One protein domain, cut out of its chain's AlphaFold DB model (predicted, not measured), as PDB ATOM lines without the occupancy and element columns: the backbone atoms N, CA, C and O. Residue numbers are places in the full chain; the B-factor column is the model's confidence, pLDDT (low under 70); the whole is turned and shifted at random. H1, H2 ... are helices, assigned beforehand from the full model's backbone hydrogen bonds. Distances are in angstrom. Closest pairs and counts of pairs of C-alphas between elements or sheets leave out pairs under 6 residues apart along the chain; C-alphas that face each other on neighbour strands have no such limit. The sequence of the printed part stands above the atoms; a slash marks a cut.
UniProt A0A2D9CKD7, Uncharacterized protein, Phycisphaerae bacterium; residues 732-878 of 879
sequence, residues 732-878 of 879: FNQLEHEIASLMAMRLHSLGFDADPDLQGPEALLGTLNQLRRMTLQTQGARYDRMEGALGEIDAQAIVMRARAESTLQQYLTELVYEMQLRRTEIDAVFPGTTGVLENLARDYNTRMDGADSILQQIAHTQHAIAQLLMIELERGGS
ATOM      1  N   PHE A 732     345.501 258.208 285.474       81.81
ATOM      2  CA  PHE A 732     345.219 256.795 285.727       81.81
ATOM      3  C   PHE A 732     344.515 256.566 287.062       81.81
ATOM      4  O   PHE A 732     343.497 255.887 287.094       81.81
ATOM      5  N   ASN A 733     345.010 257.159 288.149       84.19
ATOM      6  CA  ASN A 733     344.383 257.032 289.463       84.19
ATOM      7  C   ASN A 733     342.972 257.640 289.466       84.19
ATOM      8  O   ASN A 733     342.061 257.084 290.072       84.19
ATOM      9  N   GLN A 734     342.782 258.772 288.775       88.06
ATOM     10  CA  GLN A 734     341.461 259.364 288.598       88.06
ATOM     11  C   GLN A 734     340.550 258.433 287.795       88.06
ATOM     12  O   GLN A 734     339.426 258.196 288.217       88.06
ATOM     13  N   LEU A 735     341.027 257.862 286.686       87.94
ATOM     14  CA  LEU A 735     340.263 256.889 285.910       87.94
ATOM     15  C   LEU A 735     339.876 255.677 286.766       87.94
ATOM     16  O   LEU A 735     338.712 255.286 286.761       87.94
ATOM     17  N   GLU A 736     340.826 255.079 287.488       89.25
ATOM     18  CA  GLU A 736     340.570 253.927 288.361       89.25
ATOM     19  C   GLU A 736     339.496 254.260 289.404       89.25
ATOM     20  O   GLU A 736     338.573 253.467 289.589       89.25
ATOM     21  N   HIS A 737     339.565 255.444 290.021       92.38
ATOM     22  CA  HIS A 737     338.567 255.914 290.982       92.38
ATOM     23  C   HIS A 737     337.186 256.133 290.343       92.38
ATOM     24  O   HIS A 737     336.187 255.648 290.872       92.38
ATOM     25  N   GLU A 738     337.103 256.803 289.190       94.44
ATOM     26  CA  GLU A 738     335.827 257.040 288.495       94.44
ATOM     27  C   GLU A 738     335.186 255.719 288.036       94.44
ATOM     28  O   GLU A 738     333.991 255.494 288.231       94.44
ATOM     29  N   ILE A 739     335.979 254.783 287.501       93.31
ATOM     30  CA  ILE A 739     335.494 253.442 287.149       93.31
ATOM     31  C   ILE A 739     335.028 252.690 288.402       93.31
ATOM     32  O   ILE A 739     333.962 252.070 288.376       93.31
ATOM     33  N   ALA A 740     335.789 252.731 289.499       92.81
ATOM     34  CA  ALA A 740     335.396 252.096 290.755       92.81
ATOM     35  C   ALA A 740     334.075 252.676 291.286       92.81
ATOM     36  O   ALA A 740     333.190 251.916 291.675       92.81
ATOM     37  N   SER A 741     333.892 253.997 291.212       95.25
ATOM     38  CA  SER A 741     332.646 254.687 291.570       95.25
ATOM     39  C   SER A 741     331.449 254.183 290.750       95.25
ATOM     40  O   SER A 741     330.409 253.831 291.313       95.25
ATOM     41  N   LEU A 742     331.613 254.020 289.431       95.88
ATOM     42  CA  LEU A 742     330.576 253.449 288.560       95.88
ATOM     43  C   LEU A 742     330.234 251.995 288.932       95.88
ATOM     44  O   LEU A 742     329.061 251.612 288.954       95.88
ATOM     45  N   MET A 743     331.228 251.171 289.271       96.00
ATOM     46  CA  MET A 743     330.988 249.785 289.702       96.00
ATOM     47  C   MET A 743     330.331 249.711 291.085       96.00
ATOM     48  O   MET A 743     329.435 248.891 291.293       96.00
ATOM     49  N   ALA A 744     330.720 250.586 292.015       94.94
ATOM     50  CA  ALA A 744     330.081 250.714 293.320       94.94
ATOM     51  C   ALA A 744     328.605 251.123 293.173       94.94
ATOM     52  O   ALA A 744     327.741 250.530 293.818       94.94
ATOM     53  N   MET A 745     328.289 252.034 292.245       95.75
ATOM     54  CA  MET A 745     326.909 252.405 291.910       95.75
ATOM     55  C   MET A 745     326.084 251.198 291.417       95.75
ATOM     56  O   MET A 745     324.947 251.010 291.854       95.75
ATOM     57  N   ARG A 746     326.662 250.329 290.569       94.62
ATOM     58  CA  ARG A 746     326.022 249.070 290.118       94.62
ATOM     59  C   ARG A 746     325.830 248.052 291.245       94.62
ATOM     60  O   ARG A 746     324.904 247.250 291.191       94.62
ATOM     61  N   LEU A 747     326.725 248.011 292.231       94.75
ATOM     62  CA  LEU A 747     326.570 247.137 293.399       94.75
ATOM     63  C   LEU A 747     325.479 247.660 294.332       94.75
ATOM     64  O   LEU A 747     324.650 246.879 294.806       94.75
ATOM     65  N   HIS A 748     325.426 248.978 294.524       95.19
ATOM     66  CA  HIS A 748     324.420 249.621 295.357       95.19
ATOM     67  C   HIS A 748     323.006 249.419 294.801       95.19
ATOM     68  O   HIS A 748     322.093 249.107 295.565       95.19
ATOM     69  N   SER A 749     322.816 249.460 293.474       93.75
ATOM     70  CA  SER A 749     321.518 249.135 292.855       93.75
ATOM     71  C   SER A 749     321.069 247.686 293.095       93.75
ATOM     72  O   SER A 749     319.874 247.396 293.047       93.75
ATOM     73  N   LEU A 750     322.004 246.780 293.398       93.25
ATOM     74  CA  LEU A 750     321.738 245.396 293.798       93.25
ATOM     75  C   LEU A 750     321.597 245.223 295.324       93.25
ATOM     76  O   LEU A 750     321.410 244.097 295.789       93.25
ATOM     77  N   GLY A 751     321.672 246.308 296.102       95.06
ATOM     78  CA  GLY A 751     321.554 246.310 297.562       95.06
ATOM     79  C   GLY A 751     322.860 246.045 298.317       95.06
ATOM     80  O   GLY A 751     322.808 245.653 299.483       95.06
ATOM     81  N   PHE A 752     324.020 246.225 297.674       95.00
ATOM     82  CA  PHE A 752     325.336 246.065 298.295       95.00
ATOM     83  C   PHE A 752     326.074 247.402 298.366       95.00
ATOM     84  O   PHE A 752     326.351 248.010 297.338       95.00
ATOM     85  N   ASP A 753     326.453 247.827 299.569       92.62
ATOM     86  CA  ASP A 753     327.295 249.009 299.744       92.62
ATOM     87  C   ASP A 753     328.769 248.645 299.539       92.62
ATOM     88  O   ASP A 753     329.284 247.700 300.144       92.62
ATOM     89  N   ALA A 754     329.450 249.407 298.688       92.12
ATOM     90  CA  ALA A 754     330.874 249.275 298.433       92.12
ATOM     91  C   ALA A 754     331.530 250.656 298.445       92.12
ATOM     92  O   ALA A 754     330.961 251.621 297.938       92.12
ATOM     93  N   ASP A 755     332.717 250.737 299.039       91.50
ATOM     94  CA  ASP A 755     333.500 251.967 299.106       91.50
ATOM     95  C   ASP A 755     334.528 251.972 297.959       91.50
ATOM     96  O   ASP A 755     335.445 251.135 297.982       91.50
ATOM     97  N   PRO A 756     334.384 252.857 296.951       86.56
ATOM     98  CA  PRO A 756     335.293 252.917 295.808       86.56
ATOM     99  C   PRO A 756     336.712 253.360 296.194       86.56
ATOM    100  O   PRO A 756     337.648 253.072 295.456       86.56
ATOM    101  N   ASP A 757     336.906 254.000 297.354       84.88
ATOM    102  CA  ASP A 757     338.238 254.408 297.823       84.88
ATOM    103  C   ASP A 757     339.023 253.246 298.442       84.88
ATOM    104  O   ASP A 757     340.255 253.276 298.523       84.88
ATOM    105  N   LEU A 758     338.318 252.208 298.900       81.31
ATOM    106  CA  LEU A 758     338.920 251.041 299.547       81.31
ATOM    107  C   LEU A 758     339.073 249.848 298.603       81.31
ATOM    108  O   LEU A 758     339.831 248.925 298.914       81.31
ATOM    109  N   GLN A 759     338.338 249.827 297.490       87.81
ATOM    110  CA  GLN A 759     338.295 248.702 296.562       87.81
ATOM    111  C   GLN A 759     338.581 249.168 295.139       87.81
ATOM    112  O   GLN A 759     337.871 250.012 294.601       87.81
ATOM    113  N   GLY A 760     339.596 248.567 294.515       87.69
ATOM    114  CA  GLY A 760     339.901 248.804 293.110       87.69
ATOM    115  C   GLY A 760     338.768 248.340 292.183       87.69
ATOM    116  O   GLY A 760     337.955 247.476 292.556       87.69
ATOM    117  N   PRO A 761     338.704 248.884 290.955       90.12
ATOM    118  CA  PRO A 761     337.663 248.553 289.985       90.12
ATOM    119  C   PRO A 761     337.607 247.051 289.657       90.12
ATOM    120  O   PRO A 761     336.529 246.508 289.414       90.12
ATOM    121  N   GLU A 762     338.739 246.342 289.711       94.31
ATOM    122  CA  GLU A 762     338.825 244.894 289.510       94.31
ATOM    123  C   GLU A 762     338.087 244.087 290.589       94.31
ATOM    124  O   GLU A 762     337.400 243.114 290.273       94.31
ATOM    125  N   ALA A 763     338.171 244.494 291.859       92.56
ATOM    126  CA  ALA A 763     337.521 243.786 292.961       92.56
ATOM    127  C   ALA A 763     335.996 243.979 292.931       92.56
ATOM    128  O   ALA A 763     335.229 243.024 293.114       92.56
ATOM    129  N   LEU A 764     335.558 245.207 292.641       93.44
ATOM    130  CA  LEU A 764     334.143 245.555 292.508       93.44
ATOM    131  C   LEU A 764     333.508 244.824 291.321       93.44
ATOM    132  O   LEU A 764     332.465 244.180 291.471       93.44
ATOM    133  N   LEU A 765     334.169 244.840 290.159       93.06
ATOM    134  CA  LEU A 765     333.681 244.146 288.970       93.06
ATOM    135  C   LEU A 765     333.679 242.621 289.151       93.06
ATOM    136  O   LEU A 765     332.706 241.961 288.783       93.06
ATOM    137  N   GLY A 766     334.704 242.053 289.794       92.94
ATOM    138  CA  GLY A 766     334.722 240.633 290.157       92.94
ATOM    139  C   GLY A 766     333.537 240.233 291.045       92.94
ATOM    140  O   GLY A 766     332.927 239.178 290.837       92.94
ATOM    141  N   THR A 767     333.145 241.103 291.979       95.25
ATOM    142  CA  THR A 767     331.967 240.896 292.837       95.25
ATOM    143  C   THR A 767     330.668 240.940 292.028       95.25
ATOM    144  O   THR A 767     329.842 240.032 292.152       95.25
ATOM    145  N   LEU A 768     330.499 241.931 291.142       93.69
ATOM    146  CA  LEU A 768     329.352 242.018 290.225       93.69
ATOM    147  C   LEU A 768     329.226 240.768 289.344       93.69
ATOM    148  O   LEU A 768     328.142 240.193 289.212       93.69
ATOM    149  N   ASN A 769     330.346 240.313 288.786       93.94
ATOM    150  CA  ASN A 769     330.433 239.114 287.961       93.94
ATOM    151  C   ASN A 769     330.024 237.854 288.736       93.94
ATOM    152  O   ASN A 769     329.257 237.029 288.229       93.94
ATOM    153  N   GLN A 770     330.471 237.719 289.987       94.56
ATOM    154  CA  GLN A 770     330.078 236.612 290.857       94.56
ATOM    155  C   GLN A 770     328.583 236.652 291.201       94.56
ATOM    156  O   GLN A 770     327.916 235.616 291.132       94.56
ATOM    157  N   LEU A 771     328.035 237.826 291.535       93.44
ATOM    158  CA  LEU A 771     326.602 237.997 291.789       93.44
ATOM    159  C   LEU A 771     325.780 237.600 290.558       93.44
ATOM    160  O   LEU A 771     324.862 236.787 290.669       93.44
ATOM    161  N   ARG A 772     326.159 238.079 289.367       93.12
ATOM    162  CA  ARG A 772     325.481 237.721 288.111       93.12
ATOM    163  C   ARG A 772     325.553 236.223 287.827       93.12
ATOM    164  O   ARG A 772     324.549 235.618 287.452       93.12
ATOM    165  N   ARG A 773     326.715 235.599 288.051       92.88
ATOM    166  CA  ARG A 773     326.904 234.147 287.910       92.88
ATOM    167  C   ARG A 773     325.951 233.362 288.812       92.88
ATOM    168  O   ARG A 773     325.355 232.389 288.348       92.88
ATOM    169  N   MET A 774     325.786 233.788 290.065       93.88
ATOM    170  CA  MET A 774     324.838 233.175 291.000       93.88
ATOM    171  C   MET A 774     323.391 233.375 290.545       93.88
ATOM    172  O   MET A 774     322.621 232.416 290.540       93.88
ATOM    173  N   THR A 775     323.024 234.569 290.072       91.19
ATOM    174  CA  THR A 775     321.686 234.821 289.517       91.19
ATOM    175  C   THR A 775     321.389 233.884 288.348       91.19
ATOM    176  O   THR A 775     320.339 233.244 288.336       91.19
ATOM    177  N   LEU A 776     322.329 233.697 287.416       90.38
ATOM    178  CA  LEU A 776     322.166 232.762 286.296       90.38
ATOM    179  C   LEU A 776     321.985 231.309 286.760       90.38
ATOM    180  O   LEU A 776     321.162 230.596 286.193       90.38
ATOM    181  N   GLN A 777     322.687 230.874 287.814       91.69
ATOM    182  CA  GLN A 777     322.506 229.539 288.410       91.69
ATOM    183  C   GLN A 777     321.087 229.307 288.939       91.69
ATOM    184  O   GLN A 777     320.597 228.180 288.914       91.69
ATOM    185  N   THR A 778     320.393 230.364 289.368       92.62
ATOM    186  CA  THR A 778     319.007 230.250 289.848       92.62
ATOM    187  C   THR A 778     317.964 230.150 288.727       92.62
ATOM    188  O   THR A 778     316.824 229.778 288.998       92.62
ATOM    189  N   GLN A 779     318.325 230.393 287.458       90.44
ATOM    190  CA  GLN A 779     317.382 230.424 286.325       90.44
ATOM    191  C   GLN A 779     317.020 229.038 285.731       90.44
ATOM    192  O   GLN A 779     316.427 228.951 284.649       90.44
ATOM    193  N   GLY A 780     317.345 227.937 286.418       89.69
ATOM    194  CA  GLY A 780     316.874 226.580 286.094       89.69
ATOM    195  C   GLY A 780     317.197 226.125 284.664       89.69
ATOM    196  O   GLY A 780     318.352 226.098 284.261       89.69
ATOM    197  N   ALA A 781     316.181 225.805 283.855       84.81
ATOM    198  CA  ALA A 781     316.368 225.281 282.492       84.81
ATOM    199  C   ALA A 781     317.164 226.213 281.550       84.81
ATOM    200  O   ALA A 781     317.726 225.757 280.551       84.81
ATOM    201  N   ARG A 782     317.216 227.524 281.833       85.56
ATOM    202  CA  ARG A 782     318.097 228.448 281.097       85.56
ATOM    203  C   ARG A 782     319.565 228.169 281.411       85.56
ATOM    204  O   ARG A 782     320.362 228.084 280.480       85.56
ATOM    205  N   TYR A 783     319.882 227.939 282.683       88.19
ATOM    206  CA  TYR A 783     321.219 227.575 283.138       88.19
ATOM    207  C   TYR A 783     321.720 226.287 282.484       88.19
ATOM    208  O   TYR A 783     322.842 226.261 281.985       88.19
ATOM    209  N   ASP A 784     320.877 225.254 282.393       89.38
ATOM    210  CA  ASP A 784     321.255 223.958 281.808       89.38
ATOM    211  C   ASP A 784     321.754 224.081 280.356       89.38
ATOM    212  O   ASP A 784     322.614 223.318 279.913       89.38
ATOM    213  N   ARG A 785     321.243 225.064 279.599       87.88
ATOM    214  CA  ARG A 785     321.702 225.344 278.226       87.88
ATOM    215  C   ARG A 785     323.063 226.042 278.188       87.88
ATOM    216  O   ARG A 785     323.785 225.893 277.206       87.88
ATOM    217  N   MET A 786     323.408 226.784 279.238       92.69
ATOM    218  CA  MET A 786     324.609 227.616 279.320       92.69
ATOM    219  C   MET A 786     325.744 226.968 280.125       92.69
ATOM    220  O   MET A 786     326.888 227.384 279.976       92.69
ATOM    221  N   GLU A 787     325.468 225.960 280.962       92.56
ATOM    222  CA  GLU A 787     326.414 225.390 281.937       92.56
ATOM    223  C   GLU A 787     327.784 225.054 281.326       92.56
ATOM    224  O   GLU A 787     328.820 225.407 281.893       92.56
ATOM    225  N   GLY A 788     327.790 224.432 280.142       93.25
ATOM    226  CA  GLY A 788     329.021 224.092 279.427       93.25
ATOM    227  C   GLY A 788     329.844 225.319 279.030       93.25
ATOM    228  O   GLY A 788     331.041 225.357 279.303       93.25
ATOM    229  N   ALA A 789     329.202 226.333 278.442       92.69
ATOM    230  CA  ALA A 789     329.864 227.577 278.049       92.69
ATOM    231  C   ALA A 789     330.366 228.352 279.276       92.69
ATOM    232  O   ALA A 789     331.500 228.819 279.296       92.69
ATOM    233  N   LEU A 790     329.563 228.414 280.342       93.25
ATOM    234  CA  LEU A 790     329.935 229.109 281.570       93.25
ATOM    235  C   LEU A 790     331.134 228.449 282.270       93.25
ATOM    236  O   LEU A 790     332.000 229.150 282.783       93.25
ATOM    237  N   GLY A 791     331.237 227.116 282.242       93.50
ATOM    238  CA  GLY A 791     332.416 226.408 282.750       93.50
ATOM    239  C   GLY A 791     333.694 226.687 281.945       93.50
ATOM    240  O   GLY A 791     334.779 226.758 282.523       93.50
ATOM    241  N   GLU A 792     333.585 226.866 280.624       94.00
ATOM    242  CA  GLU A 792     334.717 227.269 279.775       94.00
ATOM    243  C   GLU A 792     335.165 228.707 280.077       94.00
ATOM    244  O   GLU A 792     336.366 228.950 280.223       94.00
ATOM    245  N   ILE A 793     334.210 229.624 280.253       94.19
ATOM    246  CA  ILE A 793     334.455 231.025 280.629       94.19
ATOM    247  C   ILE A 793     335.140 231.106 282.005       94.19
ATOM    248  O   ILE A 793     336.171 231.766 282.145       94.19
ATOM    249  N   ASP A 794     334.646 230.364 283.005       93.31
ATOM    250  CA  ASP A 794     335.249 230.299 284.345       93.31
ATOM    251  C   ASP A 794     336.702 229.786 284.285       93.31
ATOM    252  O   ASP A 794     337.608 230.348 284.908       93.31
ATOM    253  N   ALA A 795     336.957 228.738 283.493       91.06
ATOM    254  CA  ALA A 795     338.301 228.194 283.316       91.06
ATOM    255  C   ALA A 795     339.251 229.195 282.636       91.06
ATOM    256  O   ALA A 795     340.420 229.290 283.026       91.06
ATOM    257  N   GLN A 796     338.768 229.946 281.642       90.88
ATOM    258  CA  GLN A 796     339.552 230.981 280.971       90.88
ATOM    259  C   GLN A 796     339.893 232.132 281.927       90.88
ATOM    260  O   GLN A 796     341.064 232.506 282.020       90.88
ATOM    261  N   ALA A 797     338.918 232.633 282.689       89.31
ATOM    262  CA  ALA A 797     339.142 233.709 283.652       89.31
ATOM    263  C   ALA A 797     340.129 233.315 284.756       89.31
ATOM    264  O   ALA A 797     340.997 234.110 285.098       89.31
ATOM    265  N   ILE A 798     340.092 232.074 285.260       89.50
ATOM    266  CA  ILE A 798     341.094 231.585 286.226       89.50
ATOM    267  C   ILE A 798     342.512 231.676 285.647       89.50
ATOM    268  O   ILE A 798     343.442 232.100 286.335       89.50
ATOM    269  N   VAL A 799     342.694 231.291 284.380       88.31
ATOM    270  CA  VAL A 799     344.004 231.357 283.716       88.31
ATOM    271  C   VAL A 799     344.451 232.802 283.504       88.31
ATOM    272  O   VAL A 799     345.636 233.085 283.673       88.31
ATOM    273  N   MET A 800     343.537 233.703 283.139       87.38
ATOM    274  CA  MET A 800     343.841 235.123 282.939       87.38
ATOM    275  C   MET A 800     344.171 235.825 284.262       87.38
ATOM    276  O   MET A 800     345.225 236.449 284.354       87.38
ATOM    277  N   ARG A 801     343.378 235.609 285.322       91.25
ATOM    278  CA  ARG A 801     343.639 236.139 286.674       91.25
ATOM    279  C   ARG A 801     345.004 235.706 287.196       91.25
ATOM    280  O   ARG A 801     345.737 236.511 287.749       91.25
ATOM    281  N   ALA A 802     345.379 234.445 286.971       84.88
ATOM    282  CA  ALA A 802     346.684 233.924 287.379       84.88
ATOM    283  C   ALA A 802     347.874 234.533 286.610       84.88
ATOM    284  O   ALA A 802     349.017 234.331 287.016       84.88
ATOM    285  N   ARG A 803     347.627 235.214 285.483       83.75
ATOM    286  CA  ARG A 803     348.644 235.884 284.656       83.75
ATOM    287  C   ARG A 803     348.662 237.399 284.822       83.75
ATOM    288  O   ARG A 803     349.612 238.013 284.355       83.75
ATOM    289  N   ALA A 804     347.625 237.984 285.409       87.88
ATOM    290  CA  ALA A 804     347.520 239.421 285.571       87.88
ATOM    291  C   ALA A 804     348.475 239.904 286.677       87.88
ATOM    292  O   ALA A 804     348.307 239.569 287.850       87.88
ATOM    293  N   GLU A 805     349.487 240.674 286.286       84.25
ATOM    294  CA  GLU A 805     350.533 241.222 287.156       84.25
ATOM    295  C   GLU A 805     350.177 242.621 287.690       84.25
ATOM    296  O   GLU A 805     350.694 243.017 288.734       84.25
ATOM    297  N   SER A 806     349.281 243.353 287.015       86.12
ATOM    298  CA  SER A 806     348.827 244.699 287.406       86.12
ATOM    299  C   SER A 806     347.317 244.781 287.662       86.12
ATOM    300  O   SER A 806     346.554 243.937 287.186       86.12
ATOM    301  N   THR A 807     346.876 245.825 288.374       86.50
ATOM    302  CA  THR A 807     345.452 246.140 288.624       86.50
ATOM    303  C   THR A 807     344.673 246.275 287.319       86.50
ATOM    304  O   THR A 807     343.658 245.613 287.138       86.50
ATOM    305  N   LEU A 808     345.209 247.005 286.336       86.69
ATOM    306  CA  LEU A 808     344.594 247.141 285.008       86.69
ATOM    307  C   LEU A 808     344.459 245.801 284.263       86.69
ATOM    308  O   LEU A 808     343.452 245.571 283.596       86.69
ATOM    309  N   GLN A 809     345.426 244.882 284.388       90.12
ATOM    310  CA  GLN A 809     345.314 243.534 283.804       90.12
ATOM    311  C   GLN A 809     344.253 242.684 284.501       90.12
ATOM    312  O   GLN A 809     343.576 241.880 283.852       90.12
ATOM    313  N   GLN A 810     344.099 242.852 285.814       92.00
ATOM    314  CA  GLN A 810     343.042 242.198 286.578       92.00
ATOM    315  C   GLN A 810     341.677 242.765 286.179       92.00
ATOM    316  O   GLN A 810     340.778 241.992 285.856       92.00
ATOM    317  N   TYR A 811     341.553 244.089 286.075       94.62
ATOM    318  CA  TYR A 811     340.340 244.757 285.613       94.62
ATOM    319  C   TYR A 811     339.952 244.331 284.193       94.62
ATOM    320  O   TYR A 811     338.825 243.892 283.972       94.62
ATOM    321  N   LEU A 812     340.896 244.337 283.244       95.38
ATOM    322  CA  LEU A 812     340.666 243.826 281.889       95.38
ATOM    323  C   LEU A 812     340.198 242.365 281.911       95.38
ATOM    324  O   LEU A 812     339.285 241.994 281.178       95.38
ATOM    325  N   THR A 813     340.789 241.527 282.764       95.31
ATOM    326  CA  THR A 813     340.360 240.129 282.907       95.31
ATOM    327  C   THR A 813     338.897 240.024 283.339       95.31
ATOM    328  O   THR A 813     338.155 239.210 282.784       95.31
ATOM    329  N   GLU A 814     338.468 240.852 284.292       97.06
ATOM    330  CA  GLU A 814     337.073 240.899 284.735       97.06
ATOM    331  C   GLU A 814     336.125 241.463 283.668       97.06
ATOM    332  O   GLU A 814     335.000 240.977 283.542       97.06
ATOM    333  N   LEU A 815     336.573 242.418 282.846       96.81
ATOM    334  CA  LEU A 815     335.794 242.919 281.710       96.81
ATOM    335  C   LEU A 815     335.596 241.858 280.630       96.81
ATOM    336  O   LEU A 815     334.486 241.677 280.133       96.81
ATOM    337  N   VAL A 816     336.648 241.110 280.289       96.69
ATOM    338  CA  VAL A 816     336.538 239.998 279.333       96.69
ATOM    339  C   VAL A 816     335.569 238.941 279.859       96.69
ATOM    340  O   VAL A 816     334.769 238.408 279.085       96.69
ATOM    341  N   TYR A 817     335.593 238.667 281.166       96.56
ATOM    342  CA  TYR A 817     334.622 237.779 281.798       96.56
ATOM    343  C   TYR A 817     333.190 238.329 281.697       96.56
ATOM    344  O   TYR A 817     332.305 237.583 281.276       96.56
ATOM    345  N   GLU A 818     332.955 239.616 281.999       96.88
ATOM    346  CA  GLU A 818     331.630 240.248 281.855       96.88
ATOM    347  C   GLU A 818     331.124 240.148 280.408       96.88
ATOM    348  O   GLU A 818     329.990 239.718 280.174       96.88
ATOM    349  N   MET A 819     331.967 240.485 279.429       97.69
ATOM    350  CA  MET A 819     331.631 240.431 278.005       97.69
ATOM    351  C   MET A 819     331.217 239.017 277.576       97.69
ATOM    352  O   MET A 819     330.162 238.827 276.966       97.69
ATOM    353  N   GLN A 820     332.007 238.000 277.936       96.81
ATOM    354  CA  GLN A 820     331.704 236.607 277.594       96.81
ATOM    355  C   GLN A 820     330.430 236.104 278.288       96.81
ATOM    356  O   GLN A 820     329.619 235.400 277.669       96.81
ATOM    357  N   LEU A 821     330.237 236.475 279.558       95.81
ATOM    358  CA  LEU A 821     329.053 236.129 280.338       95.81
ATOM    359  C   LEU A 821     327.788 236.709 279.696       95.81
ATOM    360  O   LEU A 821     326.841 235.966 279.432       95.81
ATOM    361  N   ARG A 822     327.808 238.005 279.364       96.06
ATOM    362  CA  ARG A 822     326.682 238.705 278.736       96.06
ATOM    363  C   ARG A 822     326.390 238.172 277.334       96.06
ATOM    364  O   ARG A 822     325.234 237.926 277.009       96.06
ATOM    365  N   ARG A 823     327.418 237.885 276.527       96.31
ATOM    366  CA  ARG A 823     327.247 237.237 275.214       96.31
ATOM    367  C   ARG A 823     326.512 235.898 275.329       96.31
ATOM    368  O   ARG A 823     325.612 235.626 274.541       96.31
ATOM    369  N   THR A 824     326.900 235.065 276.296       95.06
ATOM    370  CA  THR A 824     326.279 233.745 276.515       95.06
ATOM    371  C   THR A 824     324.830 233.886 276.977       95.06
ATOM    372  O   THR A 824     323.973 233.091 276.596       95.06
ATOM    373  N   GLU A 825     324.546 234.903 277.791       94.44
ATOM    374  CA  GLU A 825     323.193 235.223 278.244       94.44
ATOM    375  C   GLU A 825     322.294 235.670 277.084       94.44
ATOM    376  O   GLU A 825     321.210 235.113 276.914       94.44
ATOM    377  N   ILE A 826     322.768 236.579 276.229       94.31
ATOM    378  CA  ILE A 826     322.020 237.066 275.058       94.31
ATOM    379  C   ILE A 826     321.709 235.921 274.085       94.31
ATOM    380  O   ILE A 826     320.568 235.806 273.643       94.31
ATOM    381  N   ASP A 827     322.664 235.027 273.803       94.19
ATOM    382  CA  ASP A 827     322.429 233.860 272.932       94.19
ATOM    383  C   ASP A 827     321.363 232.910 273.517       94.19
ATOM    384  O   ASP A 827     320.535 232.346 272.796       94.19
ATOM    385  N   ALA A 828     321.335 232.758 274.847       91.88
ATOM    386  CA  ALA A 828     320.374 231.902 275.538       91.88
ATOM    387  C   ALA A 828     318.962 232.511 275.636       91.88
ATOM    388  O   ALA A 828     317.971 231.759 275.636       91.88
ATOM    389  N   VAL A 829     318.867 233.839 275.760       91.38
ATOM    390  CA  VAL A 829     317.607 234.590 275.889       91.38
ATOM    391  C   VAL A 829     316.985 234.877 274.520       91.38
ATOM    392  O   VAL A 829     315.783 234.668 274.357       91.38
ATOM    393  N   PHE A 830     317.788 235.267 273.527       91.88
ATOM    394  CA  PHE A 830     317.336 235.706 272.204       91.88
ATOM    395  C   PHE A 830     317.819 234.747 271.098       91.88
ATOM    396  O   PHE A 830     318.824 235.014 270.425       91.88
ATOM    397  N   PRO A 831     317.119 233.618 270.865       87.25
ATOM    398  CA  PRO A 831     317.510 232.659 269.837       87.25
ATOM    399  C   PRO A 831     317.509 233.304 268.443       87.25
ATOM    400  O   PRO A 831     316.572 234.005 268.070       87.25
ATOM    401  N   GLY A 832     318.559 233.040 267.661       87.50
ATOM    402  CA  GLY A 832     318.761 233.631 266.331       87.50
ATOM    403  C   GLY A 832     319.781 234.774 266.302       87.50
ATOM    404  O   GLY A 832     320.210 235.168 265.221       87.50
ATOM    405  N   THR A 833     320.238 235.254 267.463       90.25
ATOM    406  CA  THR A 833     321.321 236.250 267.560       90.25
ATOM    407  C   THR A 833     322.719 235.659 267.369       90.25
ATOM    408  O   THR A 833     323.673 236.409 267.178       90.25
ATOM    409  N   THR A 834     322.862 234.330 267.333       90.75
ATOM    410  CA  THR A 834     324.155 233.630 267.271       90.75
ATOM    411  C   THR A 834     325.079 234.155 266.166       90.75
ATOM    412  O   THR A 834     326.256 234.388 266.422       90.75
ATOM    413  N   GLY A 835     324.560 234.417 264.959       86.38
ATOM    414  CA  GLY A 835     325.368 234.955 263.855       86.38
ATOM    415  C   GLY A 835     325.891 236.374 264.116       86.38
ATOM    416  O   GLY A 835     327.052 236.667 263.830       86.38
ATOM    417  N   VAL A 836     325.067 237.237 264.721       88.50
ATOM    418  CA  VAL A 836     325.459 238.598 265.129       88.50
ATOM    419  C   VAL A 836     326.527 238.528 266.220       88.50
ATOM    420  O   VAL A 836     327.565 239.176 266.114       88.50
ATOM    421  N   LEU A 837     326.330 237.666 267.221       93.75
ATOM    422  CA  LEU A 837     327.276 237.472 268.321       93.75
ATOM    423  C   LEU A 837     328.605 236.847 267.869       93.75
ATOM    424  O   LEU A 837     329.650 237.138 268.446       93.75
ATOM    425  N   GLU A 838     328.597 235.979 266.855       91.62
ATOM    426  CA  GLU A 838     329.817 235.442 266.241       91.62
ATOM    427  C   GLU A 838     330.585 236.507 265.453       91.62
ATOM    428  O   GLU A 838     331.817 236.521 265.495       91.62
ATOM    429  N   ASN A 839     329.880 237.399 264.754       85.31
ATOM    430  CA  ASN A 839     330.499 238.526 264.059       85.31
ATOM    431  C   ASN A 839     331.111 239.521 265.050       85.31
ATOM    432  O   ASN A 839     332.281 239.859 264.889       85.31
ATOM    433  N   LEU A 840     330.380 239.888 266.108       93.94
ATOM    434  CA  LEU A 840     330.879 240.737 267.194       93.94
ATOM    435  C   LEU A 840     332.116 240.119 267.852       93.94
ATOM    436  O   LEU A 840     333.133 240.781 268.011       93.94
ATOM    437  N   ALA A 841     332.081 238.821 268.169       93.50
ATOM    438  CA  ALA A 841     333.236 238.139 268.749       93.50
ATOM    439  C   ALA A 841     334.443 238.105 267.797       93.50
ATOM    440  O   ALA A 841     335.585 238.162 268.252       93.50
ATOM    441  N   ARG A 842     334.219 237.981 266.483       90.69
ATOM    442  CA  ARG A 842     335.296 238.032 265.484       90.69
ATOM    443  C   ARG A 842     335.924 239.420 265.433       90.69
ATOM    444  O   ARG A 842     337.142 239.502 265.509       90.69
ATOM    445  N   ASP A 843     335.100 240.459 265.343       89.25
ATOM    446  CA  ASP A 843     335.535 241.855 265.317       89.25
ATOM    447  C   ASP A 843     336.309 242.219 266.592       89.25
ATOM    448  O   ASP A 843     337.459 242.645 266.520       89.25
ATOM    449  N   TYR A 844     335.756 241.892 267.764       95.50
ATOM    450  CA  TYR A 844     336.440 242.041 269.048       95.50
ATOM    451  C   TYR A 844     337.823 241.368 269.057       95.50
ATOM    452  O   TYR A 844     338.807 242.002 269.426       95.50
ATOM    453  N   ASN A 845     337.935 240.111 268.608       93.06
ATOM    454  CA  ASN A 845     339.232 239.429 268.562       93.06
ATOM    455  C   ASN A 845     340.212 240.113 267.595       93.06
ATOM    456  O   ASN A 845     341.385 240.239 267.924       93.06
ATOM    457  N   THR A 846     339.745 240.576 266.431       87.56
ATOM    458  CA  THR A 846     340.582 241.318 265.477       87.56
ATOM    459  C   THR A 846     341.112 242.618 266.082       87.56
ATOM    460  O   THR A 846     342.290 242.918 265.911       87.56
ATOM    461  N   ARG A 847     340.284 243.352 266.831       91.19
ATOM    462  CA  ARG A 847     340.705 244.577 267.529       91.19
ATOM    463  C   ARG A 847     341.671 244.281 268.671       91.19
ATOM    464  O   ARG A 847     342.690 244.943 268.789       91.19
ATOM    465  N   MET A 848     341.406 243.242 269.461       92.88
ATOM    466  CA  MET A 848     342.307 242.810 270.535       92.88
ATOM    467  C   MET A 848     343.681 242.377 270.015       92.88
ATOM    468  O   MET A 848     344.685 242.675 270.654       92.88
ATOM    469  N   ASP A 849     343.736 241.705 268.862       89.31
ATOM    470  CA  ASP A 849     344.995 241.334 268.204       89.31
ATOM    471  C   ASP A 849     345.756 242.560 267.660       89.31
ATOM    472  O   ASP A 849     346.976 242.496 267.499       89.31
ATOM    473  N   GLY A 850     345.042 243.651 267.357       86.75
ATOM    474  CA  GLY A 850     345.595 244.913 266.862       86.75
ATOM    475  C   GLY A 850     345.892 245.963 267.936       86.75
ATOM    476  O   GLY A 850     346.440 247.005 267.593       86.75
ATOM    477  N   ALA A 851     345.538 245.714 269.198       91.25
ATOM    478  CA  ALA A 851     345.741 246.661 270.287       91.25
ATOM    479  C   ALA A 851     347.199 246.652 270.777       91.25
ATOM    480  O   ALA A 851     347.709 245.625 271.239       91.25
ATOM    481  N   ASP A 852     347.841 247.815 270.738       89.75
ATOM    482  CA  ASP A 852     349.230 248.037 271.147       89.75
ATOM    483  C   ASP A 852     349.378 248.222 272.666       89.75
ATOM    484  O   ASP A 852     350.458 248.004 273.223       89.75
ATOM    485  N   SER A 853     348.292 248.589 273.358       91.31
ATOM    486  CA  SER A 853     348.293 248.866 274.796       91.31
ATOM    487  C   SER A 853     347.145 248.191 275.545       91.31
ATOM    488  O   SER A 853     346.146 247.746 274.976       91.31
ATOM    489  N   ILE A 854     347.272 248.130 276.873       90.88
ATOM    490  CA  ILE A 854     346.208 247.604 277.734       90.88
ATOM    491  C   ILE A 854     344.986 248.529 277.791       90.88
ATOM    492  O   ILE A 854     343.871 248.050 277.974       90.88
ATOM    493  N   LEU A 855     345.181 249.837 277.612       92.12
ATOM    494  CA  LEU A 855     344.093 250.811 277.600       92.12
ATOM    495  C   LEU A 855     343.213 250.634 276.371       92.12
ATOM    496  O   LEU A 855     341.994 250.565 276.504       92.12
ATOM    497  N   GLN A 856     343.827 250.456 275.200       94.19
ATOM    498  CA  GLN A 856     343.106 250.111 273.976       94.19
ATOM    499  C   GLN A 856     342.320 248.805 274.154       94.19
ATOM    500  O   GLN A 856     341.144 248.739 273.807       94.19
ATOM    501  N   GLN A 857     342.918 247.783 274.780       95.31
ATOM    502  CA  GLN A 857     342.222 246.526 275.085       95.31
ATOM    503  C   GLN A 857     341.018 246.721 276.021       95.31
ATOM    504  O   GLN A 857     339.958 246.132 275.789       95.31
ATOM    505  N   ILE A 858     341.145 247.555 277.059       95.69
ATOM    506  CA  ILE A 858     340.034 247.912 277.956       95.69
ATOM    507  C   ILE A 858     338.929 248.619 277.166       95.69
ATOM    508  O   ILE A 858     337.771 248.210 277.254       95.69
ATOM    509  N   ALA A 859     339.279 249.619 276.354       95.56
ATOM    510  CA  ALA A 859     338.332 250.385 275.552       95.56
ATOM    511  C   ALA A 859     337.597 249.497 274.528       95.56
ATOM    512  O   ALA A 859     336.371 249.518 274.459       95.56
ATOM    513  N   HIS A 860     338.311 248.620 273.811       95.69
ATOM    514  CA  HIS A 860     337.714 247.636 272.898       95.69
ATOM    515  C   HIS A 860     336.798 246.636 273.613       95.69
ATOM    516  O   HIS A 860     335.763 246.246 273.069       95.69
ATOM    517  N   THR A 861     337.151 246.218 274.831       97.25
ATOM    518  CA  THR A 861     336.304 245.312 275.619       97.25
ATOM    519  C   THR A 861     335.035 246.017 276.090       97.25
ATOM    520  O   THR A 861     333.952 245.447 275.976       97.25
ATOM    521  N   GLN A 862     335.139 247.267 276.549       97.06
ATOM    522  CA  GLN A 862     333.980 248.086 276.912       97.06
ATOM    523  C   GLN A 862     333.076 248.366 275.713       97.06
ATOM    524  O   GLN A 862     331.856 248.275 275.825       97.06
ATOM    525  N   HIS A 863     333.661 248.618 274.543       96.38
ATOM    526  CA  HIS A 863     332.915 248.788 273.299       96.38
ATOM    527  C   HIS A 863     332.095 247.540 272.957       96.38
ATOM    528  O   HIS A 863     330.899 247.637 272.690       96.38
ATOM    529  N   ALA A 864     332.699 246.353 273.067       96.94
ATOM    530  CA  ALA A 864     331.991 245.091 272.872       96.94
ATOM    531  C   ALA A 864     330.881 244.868 273.921       96.94
ATOM    532  O   ALA A 864     329.808 244.367 273.580       96.94
ATOM    533  N   ILE A 865     331.099 245.249 275.187       97.56
ATOM    534  CA  ILE A 865     330.065 245.189 276.238       97.56
ATOM    535  C   ILE A 865     328.900 246.126 275.907       97.56
ATOM    536  O   ILE A 865     327.747 245.703 276.014       97.56
ATOM    537  N   ALA A 866     329.185 247.350 275.464       96.69
ATOM    538  CA  ALA A 866     328.172 248.292 275.011       96.69
ATOM    539  C   ALA A 866     327.382 247.701 273.831       96.69
ATOM    540  O   ALA A 866     326.167 247.579 273.911       96.69
ATOM    541  N   GLN A 867     328.035 247.184 272.788       95.88
ATOM    542  CA  GLN A 867     327.339 246.521 271.674       95.88
ATOM    543  C   GLN A 867     326.396 245.391 272.131       95.88
ATOM    544  O   GLN A 867     325.289 245.256 271.612       95.88
ATOM    545  N   LEU A 868     326.803 244.590 273.120       96.81
ATOM    546  CA  LEU A 868     325.949 243.550 273.698       96.81
ATOM    547  C   LEU A 868     324.748 244.143 274.454       96.81
ATOM    548  O   LEU A 868     323.634 243.647 274.303       96.81
ATOM    549  N   LEU A 869     324.953 245.208 275.232       96.44
ATOM    550  CA  LEU A 869     323.880 245.938 275.921       96.44
ATOM    551  C   LEU A 869     322.895 246.590 274.945       96.44
ATOM    552  O   LEU A 869     321.695 246.582 275.203       96.44
ATOM    553  N   MET A 870     323.379 247.094 273.810       94.88
ATOM    554  CA  MET A 870     322.546 247.631 272.734       94.88
ATOM    555  C   MET A 870     321.588 246.563 272.199       94.88
ATOM    556  O   MET A 870     320.382 246.784 272.142       94.88
ATOM    557  N   ILE A 871     322.119 245.373 271.885       93.69
ATOM    558  CA  ILE A 871     321.321 244.228 271.420       93.69
ATOM    559  C   ILE A 871     320.285 243.828 272.478       93.69
ATOM    560  O   ILE A 871     319.157 243.476 272.134       93.69
ATOM    561  N   GLU A 872     320.663 243.858 273.757       94.56
ATOM    562  CA  GLU A 872     319.782 243.523 274.877       94.56
ATOM    563  C   GLU A 872     318.623 244.523 275.015       94.56
ATOM    564  O   GLU A 872     317.480 244.087 275.120       94.56
ATOM    565  N   LEU A 873     318.888 245.833 274.936       92.88
ATOM    566  CA  LEU A 873     317.864 246.887 274.980       92.88
ATOM    567  C   LEU A 873     316.920 246.814 273.769       92.88
ATOM    568  O   LEU A 873     315.708 246.729 273.928       92.88
ATOM    569  N   GLU A 874     317.459 246.739 272.550       89.69
ATOM    570  CA  GLU A 874     316.649 246.700 271.321       89.69
ATOM    571  C   GLU A 874     315.717 245.484 271.241       89.69
ATOM    572  O   GLU A 874     314.650 245.535 270.624       89.69
ATOM    573  N   ARG A 875     316.129 244.358 271.832       87.69
ATOM    574  CA  ARG A 875     315.341 243.119 271.849       87.69
ATOM    575  C   ARG A 875     314.451 243.019 273.082       87.69
ATOM    576  O   ARG A 875     313.375 242.428 272.975       87.69
ATOM    577  N   GLY A 876     314.871 243.581 274.211       82.56
ATOM    578  CA  GLY A 876     314.132 243.593 275.470       82.56
ATOM    579  C   GLY A 876     312.784 244.301 275.350       82.56
ATOM    580  O   GLY A 876     311.776 243.723 275.743       82.56
ATOM    581  N   GLY A 877     312.728 245.460 274.688       67.44
ATOM    582  CA  GLY A 877     311.473 246.190 274.463       67.44
ATOM    583  C   GLY A 877     310.439 245.473 273.576       67.44
ATOM    584  O   GLY A 877     309.306 245.934 273.448       67.44
ATOM    585  N   SER A 878     310.797 244.345 272.950       50.69
ATOM    586  CA  SER A 878     309.896 243.561 272.088       50.69
ATOM    587  C   SER A 878     309.199 242.384 272.785       50.69
ATOM    588  O   SER A 878     308.325 241.757 272.177       50.69
TER     589      SER A 878
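AT A GLANCE: This is residues 732 to 878 of the 879 residues of an uncharacterized protein of Phycisphaerae bacterium (UniProt A0A2D9CKD7). Helices H2 to H6 form an up-and-down bundle, each running against the one before, with H4 in the middle and H1 packed on H2. The 147 printed residues have six named helices, H1 to H6 in chain order, and no named strand: all helix. The whole is compact, with radius of gyration of the C-alphas 15.4 A and spans 42 by 39 by 31 A.

HOW THE PARTS SIT: The hub H4, residues 807 to 829, touches H6, residues 854 to 876, at a shallow tilt of 22 degrees, the same way; their closest C-alphas, Met 819 and Ile 865, are 5.3 A apart. H3, residues 781 to 801, forms a hairpin with H4; the closest C-alphas, Arg 801 and Gln 810, are 6.1 A apart. H5, residues 834 to 850, forms hairpins with H4 and H6. H4 touches residues 761 to 769 alone of H2, residues 761 to 778. H1, residues 732 to 748, is apart from H4. Every O i to N i+4 pair is within hydrogen-bond range in H1, H2, H4, H5 and H6; in H3, 13 of 17.

IN THESE COORDINATES: H4 measures 32.7 A, H6 32.4 A. C-alpha 732 is at (345.219, 256.795, 285.727), C-alpha 876 at (314.132, 243.593, 275.470).

THE WHOLE: The printed part has no cut. The H1 to H2 link is long, residues 749 to 760. Residues 877 to 878 have pLDDT under 70.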